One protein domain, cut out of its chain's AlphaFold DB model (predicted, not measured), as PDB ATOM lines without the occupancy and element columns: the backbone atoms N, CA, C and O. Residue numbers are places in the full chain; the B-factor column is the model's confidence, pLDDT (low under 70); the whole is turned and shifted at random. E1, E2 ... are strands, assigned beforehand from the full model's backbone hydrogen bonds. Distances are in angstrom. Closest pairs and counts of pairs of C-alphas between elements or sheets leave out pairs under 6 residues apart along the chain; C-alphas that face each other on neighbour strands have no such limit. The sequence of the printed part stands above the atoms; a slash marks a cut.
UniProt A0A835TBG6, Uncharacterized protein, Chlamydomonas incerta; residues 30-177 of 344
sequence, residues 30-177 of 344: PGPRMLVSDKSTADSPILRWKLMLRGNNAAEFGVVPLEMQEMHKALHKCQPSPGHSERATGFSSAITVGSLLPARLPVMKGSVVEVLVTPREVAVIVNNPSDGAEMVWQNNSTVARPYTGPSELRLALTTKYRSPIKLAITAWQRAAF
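Overview. This is residues 30 to 177 of the 344 residues of an uncharacterized protein of Chlamydomonas incerta (UniProt A0A835TBG6). What shape does the backbone make? Two strongly twisted sheets, E1 E11 E3 E4 E5 and E2 E6 E7 E10, are stacked face to face as a sandwich, and the hairpin of E8 and E9 lies beyond one end of it. The long loop of residues 66 to 88 reaches toward the other end. What is it built of? The printed part has 148 residues with no named helix and eleven named strands, E1 to E11 in chain order, which hold 69 residues, under half; the class is all strand. The five-strand sheet is mixed, the four-strand sheet antiparallel, and the whole is compact, with a radius of gyration of the C-alphas of 15.1 A, yet elongated, spanning 44 by 27 by 23 A.

Arrangement. Which strands make the first sheet? Edge strand E1, residues 33 to 40, is antiparallel to E11, residues 165 to 171 (N 35 to O 169, 2.8 A), which is antiparallel to E3, residues 59 to 65 (N 60 to O 170, 2.8 A). E3 forms a hairpin with E4, residues 89 to 93 (N 61 to O 91, 2.9 A), and edge strand E5, residues 103 to 105, is parallel to E4 at 34 degrees (N 92 to O 103, 2.9 A). Which make the second? E2, residues 47 to 53, is antiparallel to E6, residues 112 to 117 (N 49 to O 115, 2.9 A). E6 forms a hairpin with E7, residues 121 to 127 (N 114 to O 125, 2.8 A), which is antiparallel to E10, residues 152 to 158 (N 124 to O 155, 2.8 A). How do the sheets face each other? The facing parts are 9.8 A centre to centre, with best planes 19 degrees apart; the closest C-alphas of E3 and E6, Gly 62 and Val 115, are 7.0 A apart. What of the third sheet? E8, residues 133 to 138, and E9, residues 141 to 146, form a hairpin (N 134 to O 145, 2.8 A), apart from the sandwich's nine strands.

Along the chain. Where do the first and last strands lie? E1 begins at C-alpha 33, (118.801, 237.186, 269.187), and E11 ends at C-alpha 171, (122.701, 237.089, 265.326). How long are the strands? E10 measures 19.6 A from first to last C-alpha, E2 19.4 A, E1 19.2 A and E7 19.1 A; E5 measures 6.4 A.

Size, cuts and confidence. How far does it reach? The two C-alphas farthest apart, those of Gly 83 and Asp 131, are 47.3 A apart. Is anything cut, long or uncertain? The printed part has no cut, and the link E3 to E4, 23 residues, is long. The mean pLDDT of the printed part is 91.3, and no printed residue is under 70.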
ATOM      1  N   PRO A  30     125.121 240.268 274.216       84.12
ATOM      2  CA  PRO A  30     125.547 238.926 273.835       84.12
ATOM      3  C   PRO A  30     124.383 237.918 273.811       84.12
ATOM      4  O   PRO A  30     123.356 238.101 274.467       84.12
ATOM      5  N   GLY A  31     124.598 236.812 273.093       83.56
ATOM      6  CA  GLY A  31     123.650 235.701 272.957       83.56
ATOM      7  C   GLY A  31     122.866 235.712 271.639       83.56
ATOM      8  O   GLY A  31     122.887 236.716 270.929       83.56
ATOM      9  N   PRO A  32     122.199 234.593 271.297       88.44
ATOM     10  CA  PRO A  32     121.359 234.519 270.113       88.44
ATOM     11  C   PRO A  32     120.167 235.455 270.280       88.44
ATOM     12  O   PRO A  32     119.469 235.427 271.305       88.44
ATOM     13  N   ARG A  33     119.963 236.310 269.286       91.75
ATOM     14  CA  ARG A  33     118.801 237.186 269.187       91.75
ATOM     15  C   ARG A  33     118.306 237.164 267.762       91.75
ATOM     16  O   ARG A  33     119.096 237.344 266.836       91.75
ATOM     17  N   MET A  34     117.013 236.923 267.614       92.19
ATOM     18  CA  MET A  34     116.353 236.887 266.326       92.19
ATOM     19  C   MET A  34     115.719 238.245 266.062       92.19
ATOM     20  O   MET A  34     114.965 238.743 266.888       92.19
ATOM     21  N   LEU A  35     116.061 238.822 264.920       91.62
ATOM     22  CA  LEU A  35     115.410 239.976 264.335       91.62
ATOM     23  C   LEU A  35     114.546 239.488 263.179       91.62
ATOM     24  O   LEU A  35     115.026 238.757 262.308       91.62
ATOM     25  N   VAL A  36     113.287 239.903 263.161       92.44
ATOM     26  CA  VAL A  36     112.319 239.514 262.136       92.44
ATOM     27  C   VAL A  36     111.893 240.754 261.351       92.44
ATOM     28  O   VAL A  36     111.834 241.851 261.901       92.44
ATOM     29  N   SER A  37     111.617 240.603 260.055       92.00
ATOM     30  CA  SER A  37     111.053 241.688 259.258       92.00
ATOM     31  C   SER A  37     109.691 242.124 259.788       92.00
ATOM     32  O   SER A  37     108.858 241.317 260.201       92.00
ATOM     33  N   ASP A  38     109.438 243.421 259.692       89.50
ATOM     34  CA  ASP A  38     108.129 244.031 259.905       89.50
ATOM     35  C   ASP A  38     107.103 243.544 258.867       89.50
ATOM     36  O   ASP A  38     105.927 243.378 259.179       89.50
ATOM     37  N   LYS A  39     107.565 243.247 257.647       91.56
ATOM     38  CA  LYS A  39     106.739 242.743 256.543       91.56
ATOM     39  C   LYS A  39     106.656 241.230 256.508       91.56
ATOM     40  O   LYS A  39     107.617 240.536 256.841       91.56
ATOM     41  N   SER A  40     105.525 240.738 256.016       93.88
ATOM     42  CA  SER A  40     105.272 239.321 255.776       93.88
ATOM     43  C   SER A  40     104.880 239.059 254.324       93.88
ATOM     44  O   SER A  40     104.521 239.979 253.582       93.88
ATOM     45  N   THR A  41     104.893 237.787 253.927       93.94
ATOM     46  CA  THR A  41     104.366 237.379 252.620       93.94
ATOM     47  C   THR A  41     102.846 237.495 252.491       93.94
ATOM     48  O   THR A  41     102.342 237.356 251.379       93.94
ATOM     49  N   ALA A  42     102.114 237.788 253.577       93.31
ATOM     50  CA  ALA A  42     100.690 238.123 253.497       93.31
ATOM     51  C   ALA A  42     100.471 239.474 252.801       93.31
ATOM     52  O   ALA A  42      99.551 239.616 252.001       93.31
ATOM     53  N   ASP A  43     101.348 240.444 253.082       94.19
ATOM     54  CA  ASP A  43     101.229 241.819 252.585       94.19
ATOM     55  C   ASP A  43     102.019 242.033 251.291       94.19
ATOM     56  O   ASP A  43     101.632 242.820 250.428       94.19
ATOM     57  N   SER A  44     103.155 241.342 251.155       94.50
ATOM     58  CA  SER A  44     104.036 241.450 249.994       94.50
ATOM     59  C   SER A  44     104.478 240.065 249.537       94.50
ATOM     60  O   SER A  44     105.293 239.442 250.214       94.50
ATOM     61  N   PRO A  45     104.041 239.580 248.359       92.31
ATOM     62  CA  PRO A  45     104.369 238.227 247.906       92.31
ATOM     63  C   PRO A  45     105.871 238.018 247.681       92.31
ATOM     64  O   PRO A  45     106.331 236.881 247.628       92.31
ATOM     65  N   ILE A  46     106.629 239.109 247.528       94.25
ATOM     66  CA  ILE A  46     108.082 239.088 247.400       94.25
ATOM     67  C   ILE A  46     108.685 239.868 248.565       94.25
ATOM     68  O   ILE A  46     108.345 241.035 248.776       94.25
ATOM     69  N   LEU A  47     109.606 239.242 249.294       95.31
ATOM     70  CA  LEU A  47     110.416 239.891 250.324       95.31
ATOM     71  C   LEU A  47     111.886 239.813 249.926       95.31
ATOM     72  O   LEU A  47     112.337 238.808 249.380       95.31
ATOM     73  N   ARG A  48     112.647 240.870 250.207       94.94
ATOM     74  CA  ARG A  48     114.078 240.913 249.910       94.94
ATOM     75  C   ARG A  48     114.826 241.645 251.008       94.94
ATOM     76  O   ARG A  48     114.544 242.812 251.271       94.94
ATOM     77  N   TRP A  49     115.835 240.994 251.569       95.56
ATOM     78  CA  TRP A  49     116.867 241.643 252.366       95.56
ATOM     79  C   TRP A  49     118.206 241.496 251.678       95.56
ATOM     80  O   TRP A  49     118.568 240.412 251.248       95.56
ATOM     81  N   LYS A  50     118.949 242.597 251.600       96.94
ATOM     82  CA  LYS A  50     120.338 242.615 251.148       96.94
ATOM     83  C   LYS A  50     121.162 243.328 252.201       96.94
ATOM     84  O   LYS A  50     120.931 244.515 252.434       96.94
ATOM     85  N   LEU A  51     122.051 242.593 252.854       97.06
ATOM     86  CA  LEU A  51     122.778 243.028 254.042       97.06
ATOM     87  C   LEU A  51     124.270 242.777 253.874       97.06
ATOM     88  O   LEU A  51     124.658 241.703 253.426       97.06
ATOM     89  N   MET A  52     125.105 243.731 254.271       97.19
ATOM     90  CA  MET A  52     126.556 243.543 254.339       97.19
ATOM     91  C   MET A  52     126.999 243.335 255.781       97.19
ATOM     92  O   MET A  52     126.610 244.090 256.669       97.19
ATOM     93  N   LEU A  53     127.838 242.333 256.026       95.38
ATOM     94  CA  LEU A  53     128.364 242.058 257.360       95.38
ATOM     95  C   LEU A  53     129.585 242.940 257.657       95.38
ATOM     96  O   LEU A  53     130.567 242.912 256.920       95.38
ATOM     97  N   ARG A  54     129.585 243.672 258.780       93.00
ATOM     98  CA  ARG A  54     130.729 244.529 259.181       93.00
ATOM     99  C   ARG A  54     131.850 243.780 259.908       93.00
ATOM    100  O   ARG A  54     132.941 244.312 260.124       93.00
ATOM    101  N   GLY A  55     131.591 242.542 260.305       88.38
ATOM    102  CA  GLY A  55     132.514 241.695 261.044       88.38
ATOM    103  C   GLY A  55     132.274 240.222 260.755       88.38
ATOM    104  O   GLY A  55     131.395 239.855 259.977       88.38
ATOM    105  N   ASN A  56     133.066 239.375 261.404       81.94
ATOM    106  CA  ASN A  56     132.881 237.931 261.355       81.94
ATOM    107  C   ASN A  56     131.745 237.556 262.311       81.94
ATOM    108  O   ASN A  56     131.982 237.182 263.459       81.94
ATOM    109  N   ASN A  57     130.509 237.745 261.851       84.75
ATOM    110  CA  ASN A  57     129.320 237.540 262.668       84.75
ATOM    111  C   ASN A  57     128.904 236.061 262.615       84.75
ATOM    112  O   ASN A  57     128.646 235.507 261.541       84.75
ATOM    113  N   ALA A  58     128.792 235.424 263.782       91.62
ATOM    114  CA  ALA A  58     127.960 234.235 263.903       91.62
ATOM    115  C   ALA A  58     126.507 234.686 263.706       91.62
ATOM    116  O   ALA A  58     126.046 235.605 264.390       91.62
ATOM    117  N   ALA A  59     125.845 234.127 262.697       94.62
ATOM    118  CA  ALA A  59     124.524 234.540 262.259       94.62
ATOM    119  C   ALA A  59     123.796 233.413 261.513       94.62
ATOM    120  O   ALA A  59     124.410 232.590 260.835       94.62
ATOM    121  N   GLU A  60     122.473 233.430 261.599       95.88
ATOM    122  CA  GLU A  60     121.549 232.605 260.833       95.88
ATOM    123  C   GLU A  60     120.668 233.522 260.008       95.88
ATOM    124  O   GLU A  60     120.204 234.538 260.516       95.88
ATOM    125  N   PHE A  61     120.410 233.153 258.763       95.94
ATOM    126  CA  PHE A  61     119.536 233.901 257.871       95.94
ATOM    127  C   PHE A  61     118.518 232.943 257.279       95.94
ATOM    128  O   PHE A  61     118.860 231.821 256.893       95.94
ATOM    129  N   GLY A  62     117.280 233.396 257.153       95.06
ATOM    130  CA  GLY A  62     116.244 232.590 256.540       95.06
ATOM    131  C   GLY A  62     114.866 233.194 256.700       95.06
ATOM    132  O   GLY A  62     114.693 234.414 256.650       95.06
ATOM    133  N   VAL A  63     113.892 232.313 256.875       94.88
ATOM    134  CA  VAL A  63     112.485 232.653 257.023       94.88
ATOM    135  C   VAL A  63     111.877 231.936 258.216       94.88
ATOM    136  O   VAL A  63     112.241 230.798 258.531       94.88
ATOM    137  N   VAL A  64     110.923 232.603 258.853       94.06
ATOM    138  CA  VAL A  64     110.138 232.068 259.965       94.06
ATOM    139  C   VAL A  64     108.646 232.176 259.628       94.06
ATOM    140  O   VAL A  64     108.204 233.254 259.214       94.06
ATOM    141  N   PRO A  65     107.867 231.085 259.750       93.69
ATOM    142  CA  PRO A  65     106.407 231.148 259.713       93.69
ATOM    143  C   PRO A  65     105.858 232.110 260.760       93.69
ATOM    144  O   PRO A  65     106.376 232.177 261.878       93.69
ATOM    145  N   LEU A  66     104.821 232.866 260.399       91.25
ATOM    146  CA  LEU A  66     104.259 233.912 261.252       91.25
ATOM    147  C   LEU A  66     103.813 233.360 262.614       91.25
ATOM    148  O   LEU A  66     104.050 233.988 263.641       91.25
ATOM    149  N   GLU A  67     103.250 232.155 262.627       89.19
ATOM    150  CA  GLU A  67     102.793 231.438 263.818       89.19
ATOM    151  C   GLU A  67     103.924 230.987 264.762       89.19
ATOM    152  O   GLU A  67     103.647 230.602 265.894       89.19
ATOM    153  N   MET A  68     105.190 231.022 264.327       88.69
ATOM    154  CA  MET A  68     106.356 230.581 265.115       88.69
ATOM    155  C   MET A  68     107.206 231.744 265.650       88.69
ATOM    156  O   MET A  68     108.122 231.513 266.441       88.69
ATOM    157  N   GLN A  69     106.947 232.986 265.220       80.62
ATOM    158  CA  GLN A  69     107.862 234.122 265.420       80.62
ATOM    159  C   GLN A  69     108.121 234.469 266.902       80.62
ATOM    160  O   GLN A  69     109.172 235.017 267.221       80.62
ATOM    161  N   GLU A  70     107.187 234.153 267.802       75.62
ATOM    162  CA  GLU A  70     107.217 234.585 269.212       75.62
ATOM    163  C   GLU A  70     107.882 233.564 270.146       75.62
ATOM    164  O   GLU A  70     108.100 233.842 271.322       75.62
ATOM    165  N   MET A  71     108.221 232.374 269.640       73.31
ATOM    166  CA  MET A  71     108.555 231.240 270.503       73.31
ATOM    167  C   MET A  71     110.039 231.155 270.885       73.31
ATOM    168  O   MET A  71     110.367 230.599 271.929       73.31
ATOM    169  N   HIS A  72     110.964 231.662 270.057       80.62
ATOM    170  CA  HIS A  72     112.396 231.408 270.257       80.62
ATOM    171  C   HIS A  72     113.310 232.560 269.834       80.62
ATOM    172  O   HIS A  72     113.025 233.326 268.922       80.62
ATOM    173  N   LYS A  73     114.489 232.625 270.466       84.12
ATOM    174  CA  LYS A  73     115.529 233.641 270.209       84.12
ATOM    175  C   LYS A  73     116.504 233.265 269.080       84.12
ATOM    176  O   LYS A  73     117.443 234.017 268.831       84.12
ATOM    177  N   ALA A  74     116.321 232.100 268.450       86.69
ATOM    178  CA  ALA A  74     117.152 231.594 267.357       86.69
ATOM    179  C   ALA A  74     116.326 230.822 266.321       86.69
ATOM    180  O   ALA A  74     115.393 230.099 266.683       86.69
ATOM    181  N   LEU A  75     116.716 230.919 265.048       90.50
ATOM    182  CA  LEU A  75     115.957 230.372 263.924       90.50
ATOM    183  C   LEU A  75     115.862 228.845 263.997       90.50
ATOM    184  O   LEU A  75     114.770 228.292 263.900       90.50
ATOM    185  N   HIS A  76     116.978 228.158 264.253       89.62
ATOM    186  CA  HIS A  76     116.988 226.691 264.370       89.62
ATOM    187  C   HIS A  76     116.212 226.148 265.578       89.62
ATOM    188  O   HIS A  76     115.937 224.951 265.633       89.62
ATOM    189  N   LYS A  77     115.897 226.998 266.565       90.69
ATOM    190  CA  LYS A  77     115.121 226.601 267.744       90.69
ATOM    191  C   LYS A  77     113.622 226.724 267.527       90.69
ATOM    192  O   LYS A  77     112.883 226.184 268.335       90.69
ATOM    193  N   CYS A  78     113.180 227.390 266.459       88.00
ATOM    194  CA  CYS A  78     111.766 227.555 266.160       88.00
ATOM    195  C   CYS A  78     111.097 226.187 265.961       88.00
ATOM    196  O   CYS A  78     111.312 225.528 264.940       88.00
ATOM    197  N   GLN A  79     110.293 225.762 266.941       85.75
ATOM    198  CA  GLN A  79     109.527 224.520 266.866       85.75
ATOM    199  C   GLN A  79     108.163 224.759 266.210       85.75
ATOM    200  O   GLN A  79     107.537 225.787 266.467       85.75
ATOM    201  N   PRO A  80     107.680 223.831 265.366       85.69
ATOM    202  CA  PRO A  80     106.327 223.914 264.832       85.69
ATOM    203  C   PRO A  80     105.291 223.865 265.958       85.69
ATOM    204  O   PRO A  80     105.400 223.042 266.869       85.69
ATOM    205  N   SER A  81     104.257 224.698 265.862       82.81
ATOM    206  CA  SER A  81     103.097 224.602 266.753       82.81
ATOM    207  C   SER A  81     102.326 223.293 266.513       82.81
ATOM    208  O   SER A  81     102.283 222.814 265.373       82.81
ATOM    209  N   PRO A  82     101.668 222.710 267.536       84.62
ATOM    210  CA  PRO A  82     100.792 221.554 267.347       84.62
ATOM    211  C   PRO A  82      99.753 221.828 266.249       84.62
ATOM    212  O   PRO A  82      98.987 222.781 266.338       84.62
ATOM    213  N   GLY A  83      99.746 221.009 265.193       83.94
ATOM    214  CA  GLY A  83      98.856 221.181 264.034       83.94
ATOM    215  C   GLY A  83      99.481 221.881 262.822       83.94
ATOM    216  O   GLY A  83      98.890 221.853 261.744       83.94
ATOM    217  N   HIS A  84     100.697 222.419 262.949       83.00
ATOM    218  CA  HIS A  84     101.468 222.980 261.840       83.00
ATOM    219  C   HIS A  84     102.672 222.084 261.523       83.00
ATOM    220  O   HIS A  84     103.419 221.683 262.410       83.00
ATOM    221  N   SER A  85     102.871 221.748 260.244       88.12
ATOM    222  CA  SER A  85     104.036 220.962 259.797       88.12
ATOM    223  C   SER A  85     105.179 221.823 259.255       88.12
ATOM    224  O   SER A  85     106.216 221.293 258.854       88.12
ATOM    225  N   GLU A  86     104.979 223.137 259.184       90.25
ATOM    226  CA  GLU A  86     105.954 224.083 258.649       90.25
ATOM    227  C   GLU A  86     107.047 224.390 259.666       90.25
ATOM    228  O   GLU A  86     106.848 224.312 260.876       90.25
ATOM    229  N   ARG A  87     108.249 224.666 259.156       90.75
ATOM    230  CA  ARG A  87     109.456 224.880 259.954       90.75
ATOM    231  C   ARG A  87     110.154 226.148 259.496       90.75
ATOM    232  O   ARG A  87     110.165 226.466 258.300       90.75
ATOM    233  N   ALA A  88     110.797 226.827 260.438       92.56
ATOM    234  CA  ALA A  88     111.787 227.834 260.096       92.56
ATOM    235  C   ALA A  88     112.869 227.206 259.208       92.56
ATOM    236  O   ALA A  88     113.308 226.078 259.443       92.56
ATOM    237  N   THR A  89     113.258 227.916 258.156       92.81
ATOM    238  CA  THR A  89     114.207 227.416 257.156       92.81
ATOM    239  C   THR A  89     115.222 228.494 256.847       92.81
ATOM    240  O   THR A  89     114.880 229.667 256.742       92.81
ATOM    241  N   GLY A  90     116.479 228.101 256.683       94.06
ATOM    242  CA  GLY A  90     117.558 229.036 256.425       94.06
ATOM    243  C   GLY A  90     118.913 228.353 256.382       94.06
ATOM    244  O   GLY A  90     119.018 227.134 256.224       94.06
ATOM    245  N   PHE A  91     119.950 229.154 256.567       95.75
ATOM    246  CA  PHE A  91     121.322 228.696 256.719       95.75
ATOM    247  C   PHE A  91     121.996 229.435 257.873       95.75
ATOM    248  O   PHE A  91     121.522 230.471 258.340       95.75
ATOM    249  N   SER A  92     123.133 228.912 258.310       95.69
ATOM    250  CA  SER A  92     123.989 229.550 259.306       95.69
ATOM    251  C   SER A  92     125.359 229.879 258.734       95.69
ATOM    252  O   SER A  92     125.848 229.186 257.841       95.69
ATOM    253  N   SER A  93     126.009 230.923 259.243       94.38
ATOM    254  CA  SER A  93     127.422 231.144 258.949       94.38
ATOM    255  C   SER A  93     128.267 230.025 259.567       94.38
ATOM    256  O   SER A  93     127.928 229.490 260.628       94.38
ATOM    257  N   ALA A  94     129.381 229.670 258.923       92.00
ATOM    258  CA  ALA A  94     130.244 228.557 259.334       92.00
ATOM    259  C   ALA A  94     130.733 228.648 260.795       92.00
ATOM    260  O   ALA A  94     130.921 227.625 261.454       92.00
ATOM    261  N   ILE A  95     130.868 229.863 261.335       89.88
ATOM    262  CA  ILE A  95     131.278 230.102 262.728       89.88
ATOM    263  C   ILE A  95     130.144 230.057 263.753       89.88
ATOM    264  O   ILE A  95     130.397 230.185 264.949       89.88
ATOM    265  N   THR A  96     128.897 229.885 263.318       90.00
ATOM    266  CA  THR A  96     127.757 229.771 264.232       90.00
ATOM    267  C   THR A  96     127.772 228.388 264.870       90.00
ATOM    268  O   THR A  96     127.404 227.394 264.241       90.00
ATOM    269  N   VAL A  97     128.265 228.310 266.105       86.62
ATOM    270  CA  VAL A  97     128.344 227.068 266.886       86.62
ATOM    271  C   VAL A  97     126.959 226.714 267.431       86.62
ATOM    272  O   VAL A  97     126.253 227.578 267.943       86.62
ATOM    273  N   GLY A  98     126.576 225.439 267.326       87.19
ATOM    274  CA  GLY A  98     125.305 224.926 267.853       87.19
ATOM    275  C   GLY A  98     124.083 225.141 266.955       87.19
ATOM    276  O   GLY A  98     123.013 224.646 267.288       87.19
ATOM    277  N   SER A  99     124.227 225.822 265.813       90.12
ATOM    278  CA  SER A  99     123.159 225.895 264.811       90.12
ATOM    279  C   SER A  99     122.829 224.502 264.271       90.12
ATOM    280  O   SER A  99     123.723 223.762 263.857       90.12
ATOM    281  N   LEU A 100     121.533 224.184 264.235       90.25
ATOM    282  CA  LEU A 100     120.987 222.961 263.637       90.25
ATOM    283  C   LEU A 100     120.370 223.209 262.250       90.25
ATOM    284  O   LEU A 100     119.639 222.362 261.737       90.25
ATOM    285  N   LEU A 101     120.631 224.371 261.635       91.81
ATOM    286  CA  LEU A 101     120.163 224.640 260.274       91.81
ATOM    287  C   LEU A 101     120.852 223.711 259.264       91.81
ATOM    288  O   LEU A 101     122.038 223.406 259.411       91.81
ATOM    289  N   PRO A 102     120.141 223.299 258.198       89.75
ATOM    290  CA  PRO A 102     120.620 222.278 257.266       89.75
ATOM    291  C   PRO A 102     121.835 222.716 256.438       89.75
ATOM    292  O   PRO A 102     122.554 221.872 255.911       89.75
ATOM    293  N   ALA A 103     122.068 224.025 256.313       92.56
ATOM    294  CA  ALA A 103     123.174 224.586 255.552       92.56
ATOM    295  C   ALA A 103     124.068 225.463 256.436       92.56
ATOM    296  O   ALA A 103     123.593 226.317 257.194       92.56
ATOM    297  N   ARG A 104     125.383 225.278 256.293       93.94
ATOM    298  CA  ARG A 104     126.421 226.124 256.893       93.94
ATOM    299  C   ARG A 104     127.253 226.717 255.765       93.94
ATOM    300  O   ARG A 104     127.853 225.964 255.005       93.94
ATOM    301  N   LEU A 105     127.247 228.040 255.625       95.00
ATOM    302  CA  LEU A 105     127.902 228.733 254.514       95.00
ATOM    303  C   LEU A 105     129.094 229.563 255.002       95.00
ATOM    304  O   LEU A 105     129.029 230.132 256.099       95.00
ATOM    305  N   PRO A 106     130.164 229.677 254.197       94.50
ATOM    306  CA  PRO A 106     131.241 230.610 254.479       94.50
ATOM    307  C   PRO A 106     130.707 232.035 254.319       94.50
ATOM    308  O   PRO A 106     130.284 232.446 253.238       94.50
ATOM    309  N   VAL A 107     130.709 232.776 255.424       94.94
ATOM    310  CA  VAL A 107     130.346 234.193 255.467       94.94
ATOM    311  C   VAL A 107     131.429 234.920 256.248       94.94
ATOM    312  O   VAL A 107     131.828 234.483 257.329       94.94
ATOM    313  N   MET A 108     131.917 236.015 255.686       94.31
ATOM    314  CA  MET A 108     133.092 236.741 256.149       94.31
ATOM    315  C   MET A 108     132.749 238.206 256.392       94.31
ATOM    316  O   MET A 108     131.697 238.705 255.982       94.31
ATOM    317  N   LYS A 109     133.670 238.928 257.034       94.50
ATOM    318  CA  LYS A 109     133.626 240.389 257.046       94.50
ATOM    319  C   LYS A 109     133.548 240.909 255.605       94.50
ATOM    320  O   LYS A 109     134.405 240.589 254.791       94.50
ATOM    321  N   GLY A 110     132.548 241.738 255.329       95.81
ATOM    322  CA  GLY A 110     132.290 242.331 254.020       95.81
ATOM    323  C   GLY A 110     131.424 241.490 253.090       95.81
ATOM    324  O   GLY A 110     131.022 241.994 252.045       95.81
ATOM    325  N   SER A 111     131.073 240.254 253.463       97.31
ATOM    326  CA  SER A 111     130.127 239.471 252.672       97.31
ATOM    327  C   SER A 111     128.780 240.184 252.585       97.31
ATOM    328  O   SER A 111     128.263 240.691 253.587       97.31
ATOM    329  N   VAL A 112     128.197 240.184 251.389       97.88
ATOM    330  CA  VAL A 112     126.831 240.642 251.146       97.88
ATOM    331  C   VAL A 112     125.927 239.422 251.077       97.88
ATOM    332  O   VAL A 112     126.036 238.612 250.156       97.88
ATOM    333  N   VAL A 113     125.028 239.301 252.047       97.75
ATOM    334  CA  VAL A 113     124.001 238.265 252.092       97.75
ATOM    335  C   VAL A 113     122.701 238.857 251.575       97.75
ATOM    336  O   VAL A 113     122.185 239.843 252.107       97.75
ATOM    337  N   GLU A 114     122.167 238.242 250.534       97.50
ATOM    338  CA  GLU A 114     120.859 238.542 249.988       97.50
ATOM    339  C   GLU A 114     119.913 237.368 250.241       97.50
ATOM    340  O   GLU A 114     120.183 236.244 249.830       97.50
ATOM    341  N   VAL A 115     118.804 237.638 250.926       96.38
ATOM    342  CA  VAL A 115     117.700 236.697 251.120       96.38
ATOM    343  C   VAL A 115     116.525 237.209 250.304       96.38
ATOM    344  O   VAL A 115     116.007 238.295 250.570       96.38
ATOM    345  N   LEU A 116     116.125 236.436 249.301       95.62
ATOM    346  CA  LEU A 116     114.985 236.695 248.435       95.62
ATOM    347  C   LEU A 116     113.932 235.621 248.684       95.62
ATOM    348  O   LEU A 116     114.212 234.428 248.629       95.62
ATOM    349  N   VAL A 117     112.708 236.048 248.935       94.94
ATOM    350  CA  VAL A 117     111.573 235.166 249.173       94.94
ATOM    351  C   VAL A 117     110.510 235.493 248.150       94.94
ATOM    352  O   VAL A 117     110.152 236.656 247.977       94.94
ATOM    353  N   THR A 118     110.001 234.462 247.493       92.06
ATOM    354  CA  THR A 118     108.837 234.525 246.611       92.06
ATOM    355  C   THR A 118     107.820 233.470 247.059       92.06
ATOM    356  O   THR A 118     108.150 232.618 247.888       92.06
ATOM    357  N   PRO A 119     106.608 233.424 246.478       85.31
ATOM    358  CA  PRO A 119     105.629 232.394 246.830       85.31
ATOM    359  C   PRO A 119     106.064 230.957 246.497       85.31
ATOM    360  O   PRO A 119     105.373 230.012 246.868       85.31
ATOM    361  N   ARG A 120     107.153 230.768 245.739       86.38
ATOM    362  CA  ARG A 120     107.619 229.448 245.281       86.38
ATOM    363  C   ARG A 120     108.981 229.055 245.841       86.38
ATOM    364  O   ARG A 120     109.302 227.869 245.893       86.38
ATOM    365  N   GLU A 121     109.793 230.033 246.222       93.25
ATOM    366  CA  GLU A 121     111.190 229.791 246.564       93.25
ATOM    367  C   GLU A 121     111.695 230.746 247.640       93.25
ATOM    368  O   GLU A 121     111.309 231.914 247.704       93.25
ATOM    369  N   VAL A 122     112.611 230.227 248.452       93.38
ATOM    370  CA  VAL A 122     113.507 231.018 249.290       93.38
ATOM    371  C   VAL A 122     114.896 230.880 248.687       93.38
ATOM    372  O   VAL A 122     115.461 229.786 248.665       93.38
ATOM    373  N   ALA A 123     115.437 231.977 248.180       95.12
ATOM    374  CA  ALA A 123     116.768 232.051 247.613       95.12
ATOM    375  C   ALA A 123     117.696 232.839 248.541       95.12
ATOM    376  O   ALA A 123     117.366 233.916 249.036       95.12
ATOM    377  N   VAL A 124     118.881 232.291 248.754       95.75
ATOM    378  CA  VAL A 124     119.975 232.902 249.493       95.75
ATOM    379  C   VAL A 124     121.137 233.064 248.534       95.75
ATOM    380  O   VAL A 124     121.576 232.093 247.918       95.75
ATOM    381  N   ILE A 125     121.658 234.279 248.439       97.44
ATOM    382  CA  ILE A 125     122.827 234.606 247.632       97.44
ATOM    383  C   ILE A 125     123.860 235.239 248.559       97.44
ATOM    384  O   ILE A 125     123.604 236.276 249.168       97.44
ATOM    385  N   VAL A 126     125.030 234.623 248.672       97.75
ATOM    386  CA  VAL A 126     126.156 235.158 249.440       97.75
ATOM    387  C   VAL A 126     127.226 235.594 248.456       97.75
ATOM    388  O   VAL A 126     127.760 234.764 247.728       97.75
ATOM    389  N   ASN A 127     127.541 236.885 248.449       98.12
ATOM    390  CA  ASN A 127     128.673 237.439 247.717       98.12
ATOM    391  C   ASN A 127     129.809 237.690 248.701       98.12
ATOM    392  O   ASN A 127     129.693 238.534 249.592       98.12
ATOM    393  N   ASN A 128     130.887 236.940 248.551       97.12
ATOM    394  CA  ASN A 128     132.076 237.031 249.373       97.12
ATOM    395  C   ASN A 128     133.088 238.005 248.753       97.12
ATOM    396  O   ASN A 128     133.265 238.003 247.531       97.12
ATOM    397  N   PRO A 129     133.763 238.833 249.568       95.81
ATOM    398  CA  PRO A 129     134.799 239.722 249.062       95.81
ATOM    399  C   PRO A 129     136.013 238.912 248.588       95.81
ATOM    400  O   PRO A 129     136.316 237.848 249.129       95.81
ATOM    401  N   SER A 130     136.720 239.419 247.577       94.31
ATOM    402  CA  SER A 130     137.872 238.738 246.964       94.31
ATOM    403  C   SER A 130     139.066 238.575 247.907       94.31
ATOM    404  O   SER A 130     139.888 237.687 247.714       94.31
ATOM    405  N   ASP A 131     139.166 239.440 248.913       93.06
ATOM    406  CA  ASP A 131     140.173 239.433 249.975       93.06
ATOM    407  C   ASP A 131     139.616 238.883 251.303       93.06
ATOM    408  O   ASP A 131     140.210 239.070 252.367       93.06
ATOM    409  N   GLY A 132     138.461 238.212 251.252       92.06
ATOM    410  CA  GLY A 132     137.787 237.667 252.421       92.06
ATOM    411  C   GLY A 132     138.645 236.661 253.190       92.06
ATOM    412  O   GLY A 132     139.341 235.821 252.617       92.06
ATOM    413  N   ALA A 133     138.554 236.727 254.518       93.75
ATOM    414  CA  ALA A 133     139.140 235.739 255.409       93.75
ATOM    415  C   ALA A 133     138.037 234.938 256.106       93.75
ATOM    416  O   ALA A 133     137.260 235.486 256.896       93.75
ATOM    417  N   GLU A 134     137.984 233.638 255.832       92.50
ATOM    418  CA  GLU A 134     137.078 232.717 256.499       92.50
ATOM    419  C   GLU A 134     137.581 232.436 257.912       92.50
ATOM    420  O   GLU A 134     138.750 232.120 258.140       92.50
ATOM    421  N   MET A 135     136.678 232.554 258.879       91.00
ATOM    422  CA  MET A 135     136.960 232.181 260.255       91.00
ATOM    423  C   MET A 135     136.645 230.699 260.435       91.00
ATOM    424  O   MET A 135     135.510 230.271 260.245       91.00
ATOM    425  N   VAL A 136     137.645 229.921 260.835       86.31
ATOM    426  CA  VAL A 136     137.512 228.479 261.061       86.31
ATOM    427  C   VAL A 136     137.690 228.188 262.544       86.31
ATOM    428  O   VAL A 136     138.608 228.709 263.178       86.31
ATOM    429  N   TRP A 137     136.822 227.346 263.108       82.56
ATOM    430  CA  TRP A 137     136.994 226.863 264.476       82.56
ATOM    431  C   TRP A 137     138.103 225.804 264.514       82.56
ATOM    432  O   TRP A 137     137.955 224.723 263.947       82.56
ATOM    433  N   GLN A 138     139.218 226.111 265.170       85.94
ATOM    434  CA  GLN A 138     140.360 225.215 265.324       85.94
ATOM    435  C   GLN A 138     140.918 225.335 266.744       85.94
ATOM    436  O   GLN A 138     141.186 226.435 267.226       85.94
ATOM    437  N   ASN A 139     141.121 224.196 267.414       89.19
ATOM    438  CA  ASN A 139     141.720 224.131 268.753       89.19
ATOM    439  C   ASN A 139     141.045 225.076 269.771       89.19
ATOM    440  O   ASN A 139     141.725 225.820 270.470       89.19
ATOM    441  N   ASN A 140     139.707 225.080 269.829       84.00
ATOM    442  CA  ASN A 140     138.908 225.952 270.711       84.00
ATOM    443  C   ASN A 140     139.091 227.463 270.474       84.00
ATOM    444  O   ASN A 140     138.775 228.277 271.339       84.00
ATOM    445  N   SER A 141     139.588 227.844 269.299       84.81
ATOM    446  CA  SER A 141     139.754 229.233 268.882       84.81
ATOM    447  C   SER A 141     139.231 229.430 267.462       84.81
ATOM    448  O   SER A 141     139.083 228.471 266.706       84.81
ATOM    449  N   THR A 142     138.946 230.676 267.087       84.44
ATOM    450  CA  THR A 142     138.674 231.011 265.685       84.44
ATOM    451  C   THR A 142     139.951 231.508 265.027       84.44
ATOM    452  O   THR A 142     140.583 232.447 265.509       84.44
ATOM    453  N   VAL A 143     140.331 230.878 263.920       89.19
ATOM    454  CA  VAL A 143     141.512 231.240 263.134       89.19
ATOM    455  C   VAL A 143     141.045 231.770 261.786       89.19
ATOM    456  O   VAL A 143     140.284 231.104 261.088       89.19
ATOM    457  N   ALA A 144     141.505 232.966 261.427       92.50
ATOM    458  CA  ALA A 144     141.265 233.538 260.111       92.50
ATOM    459  C   ALA A 144     142.153 232.842 259.071       92.50
ATOM    460  O   ALA A 144     143.361 232.707 259.275       92.50
ATOM    461  N   ARG A 145     141.569 232.424 257.948       93.81
ATOM    462  CA  ARG A 145     142.289 231.870 256.797       93.81
ATOM    463  C   ARG A 145     141.842 232.574 255.518       93.81
ATOM    464  O   ARG A 145     140.658 232.883 255.410       93.81
ATOM    465  N   PRO A 146     142.742 232.818 254.550       95.56
ATOM    466  CA  PRO A 146     142.337 233.327 253.244       95.56
ATOM    467  C   PRO A 146     141.275 232.416 252.631       95.56
ATOM    468  O   PRO A 146     141.455 231.197 252.592       95.56
ATOM    469  N   TYR A 147     140.169 233.000 252.184       95.88
ATOM    470  CA  TYR A 147     139.107 232.237 251.552       95.88
ATOM    471  C   TYR A 147     139.480 231.891 250.113       95.88
ATOM    472  O   TYR A 147     139.848 232.757 249.323       95.88
ATOM    473  N   THR A 148     139.381 230.608 249.773       95.50
ATOM    474  CA  THR A 148     139.732 230.072 248.448       95.50
ATOM    475  C   THR A 148     138.523 229.519 247.692       95.50
ATOM    476  O   THR A 148     138.680 228.887 246.648       95.50
ATOM    477  N   GLY A 149     137.314 229.719 248.225       95.56
ATOM    478  CA  GLY A 149     136.073 229.269 247.606       95.56
ATOM    479  C   GLY A 149     135.523 230.246 246.557       95.56
ATOM    480  O   GLY A 149     136.158 231.249 246.229       95.56
ATOM    481  N   PRO A 150     134.332 229.959 246.007       97.19
ATOM    482  CA  PRO A 150     133.703 230.814 245.008       97.19
ATOM    483  C   PRO A 150     133.290 232.168 245.595       97.19
ATOM    484  O   PRO A 150     132.810 232.261 246.725       97.19
ATOM    485  N   SER A 151     133.413 233.225 244.793       96.75
ATOM    486  CA  SER A 151     132.985 234.575 245.180       96.75
ATOM    487  C   SER A 151     131.477 234.681 245.401       96.75
ATOM    488  O   SER A 151     131.036 235.541 246.156       96.75
ATOM    489  N   GLU A 152     130.685 233.807 244.780       97.88
ATOM    490  CA  GLU A 152     129.237 233.779 244.926       97.88
ATOM    491  C   GLU A 152     128.749 232.367 245.266       97.88
ATOM    492  O   GLU A 152     129.115 231.383 244.621       97.88
ATOM    493  N   LEU A 153     127.885 232.276 246.273       97.12
ATOM    494  CA  LEU A 153     127.163 231.063 246.637       97.12
ATOM    495  C   LEU A 153     125.669 231.316 246.507       97.12
ATOM    496  O   LEU A 153     125.157 232.291 247.055       97.12
ATOM    497  N   ARG A 154     124.962 230.413 245.824       96.69
ATOM    498  CA  ARG A 154     123.505 230.466 245.677       96.69
ATOM    499  C   ARG A 154     122.873 229.203 246.221       96.69
ATOM    500  O   ARG A 154     123.213 228.103 245.793       96.69
ATOM    501  N   LEU A 155     121.941 229.369 247.148       93.88
ATOM    502  CA  LEU A 155     121.099 228.294 247.649       93.88
ATOM    503  C   LEU A 155     119.656 228.661 247.355       93.88
ATOM    504  O   LEU A 155     119.185 229.707 247.784       93.88
ATOM    505  N   ALA A 156     118.961 227.792 246.635       93.88
ATOM    506  CA  ALA A 156     117.537 227.924 246.390       93.88
ATOM    507  C   ALA A 156     116.821 226.765 247.073       93.88
ATOM    508  O   ALA A 156     117.148 225.596 246.861       93.88
ATOM    509  N   LEU A 157     115.851 227.102 247.908       89.25
ATOM    510  CA  LEU A 157     114.994 226.156 248.590       89.25
ATOM    511  C   LEU A 157     113.608 226.318 247.988       89.25
ATOM    512  O   LEU A 157     112.969 227.361 248.132       89.25
ATOM    513  N   THR A 158     113.144 225.287 247.288       87.25
ATOM    514  CA  THR A 158     111.748 225.222 246.865       87.25
ATOM    515  C   THR A 158     110.910 225.053 248.117       87.25
ATOM    516  O   THR A 158     111.050 224.056 248.829       87.25
ATOM    517  N   THR A 159     110.051 226.022 248.402       77.69
ATOM    518  CA  THR A 159     109.242 225.996 249.619       77.69
ATOM    519  C   THR A 159     107.768 225.895 249.271       77.69
ATOM    520  O   THR A 159     107.318 226.312 248.206       77.69
ATOM    521  N   LYS A 160     107.020 225.255 250.166       80.50
ATOM    522  CA  LYS A 160     105.563 225.126 250.091       80.50
ATOM    523  C   LYS A 160     104.965 225.569 251.421       80.50
ATOM    524  O   LYS A 160     104.256 224.793 252.057       80.50
ATOM    525  N   TYR A 161     105.331 226.772 251.855       87.00
ATOM    526  CA  TYR A 161     104.696 227.394 253.009       87.00
ATOM    527  C   TYR A 161     103.229 227.673 252.684       87.00
ATOM    528  O   TYR A 161     102.907 228.195 251.615       87.00
ATOM    529  N   ARG A 162     102.342 227.260 253.581       89.88
ATOM    530  CA  ARG A 162     100.907 227.533 253.559       89.88
ATOM    531  C   ARG A 162     100.602 228.747 254.419       89.88
ATOM    532  O   ARG A 162      99.634 229.441 254.119       89.88
ATOM    533  N   SER A 163     101.398 229.002 255.458       91.81
ATOM    534  CA  SER A 163     101.289 230.221 256.251       91.81
ATOM    535  C   SER A 163     102.155 231.348 255.680       91.81
ATOM    536  O   SER A 163     103.146 231.110 254.976       91.81
ATOM    537  N   PRO A 164     101.786 232.612 255.947       93.50
ATOM    538  CA  PRO A 164     102.674 233.733 255.705       93.50
ATOM    539  C   PRO A 164     103.991 233.569 256.462       93.50
ATOM    540  O   PRO A 164     104.020 233.139 257.614       93.50
ATOM    541  N   ILE A 165     105.083 233.977 255.829       93.75
ATOM    542  CA  ILE A 165     106.425 233.927 256.401       93.75
ATOM    543  C   ILE A 165     107.019 235.328 256.467       93.75
ATOM    544  O   ILE A 165     106.645 236.230 255.709       93.75
ATOM    545  N   LYS A 166     107.979 235.497 257.369       94.75
ATOM    546  CA  LYS A 166     108.783 236.708 257.512       94.75
ATOM    547  C   LYS A 166     110.257 236.389 257.318       94.75
ATOM    548  O   LYS A 166     110.688 235.260 257.558       94.75
ATOM    549  N   LEU A 167     111.030 237.382 256.891       94.56
ATOM    550  CA  LEU A 167     112.484 237.273 256.860       94.56
ATOM    551  C   LEU A 167     113.009 237.323 258.290       94.56
ATOM    552  O   LEU A 167     112.542 238.125 259.095       94.56
ATOM    553  N   ALA A 168     113.979 236.474 258.601       94.19
ATOM    554  CA  ALA A 168     114.543 236.387 259.935       94.19
ATOM    555  C   ALA A 168     116.063 236.310 259.881       94.19
ATOM    556  O   ALA A 168     116.647 235.637 259.023       94.19
ATOM    557  N   ILE A 169     116.694 236.987 260.835       94.56
ATOM    558  CA  ILE A 169     118.123 236.900 261.091       94.56
ATOM    559  C   ILE A 169     118.319 236.636 262.563       94.56
ATOM    560  O   ILE A 169     117.936 237.452 263.393       94.56
ATOM    561  N   THR A 170     118.957 235.521 262.893       93.88
ATOM    562  CA  THR A 170     119.515 235.363 264.232       93.88
ATOM    563  C   THR A 170     120.946 235.840 264.208       93.88
ATOM    564  O   THR A 170     121.704 235.483 263.311       93.88
ATOM    565  N   ALA A 171     121.334 236.640 265.186       92.75
ATOM    566  CA  ALA A 171     122.701 237.089 265.326       92.75
ATOM    567  C   ALA A 171     123.230 236.770 266.721       92.75
ATOM    568  O   ALA A 171     122.481 236.745 267.699       92.75
ATOM    569  N   TRP A 172     124.533 236.527 266.795       88.75
ATOM    570  CA  TRP A 172     125.255 236.303 268.038       88.75
ATOM    571  C   TRP A 172     126.162 237.495 268.305       88.75
ATOM    572  O   TRP A 172     126.659 238.128 267.377       88.75
ATOM    573  N   GLN A 173     126.334 237.791 269.593       82.12
ATOM    574  CA  GLN A 173     127.208 238.804 270.194       82.12
ATOM    575  C   GLN A 173     127.882 239.794 269.224       82.12
ATOM    576  O   GLN A 173     128.862 239.464 268.559       82.12
ATOM    577  N   ARG A 174     127.444 241.061 269.281       80.69
ATOM    578  CA  ARG A 174     128.059 242.209 268.579       80.69
ATOM    579  C   ARG A 174     128.029 242.122 267.056       80.69
ATOM    580  O   ARG A 174     128.810 242.802 266.390       80.69
ATOM    581  N   ALA A 175     127.133 241.315 266.502       90.88
ATOM    582  CA  ALA A 175     126.889 241.332 265.077       90.88
ATOM    583  C   ALA A 175     126.407 242.715 264.625       90.88
ATOM    584  O   ALA A 175     125.543 243.324 265.260       90.88
ATOM    585  N   ALA A 176     126.969 243.185 263.518       94.12
ATOM    586  CA  ALA A 176     126.563 244.417 262.863       94.12
ATOM    587  C   ALA A 176     126.399 244.188 261.359       94.12
ATOM    588  O   ALA A 176     127.239 243.529 260.725       94.12
ATOM    589  N   PHE A 177     125.321 244.742 260.815       95.62
ATOM    590  CA  PHE A 177     124.904 244.586 259.429       95.62
ATOM    591  C   PHE A 177     124.544 245.945 258.840       95.62
ATOM    592  O   PHE A 177     123.806 246.703 259.459       95.62
TER     593      PHE A 177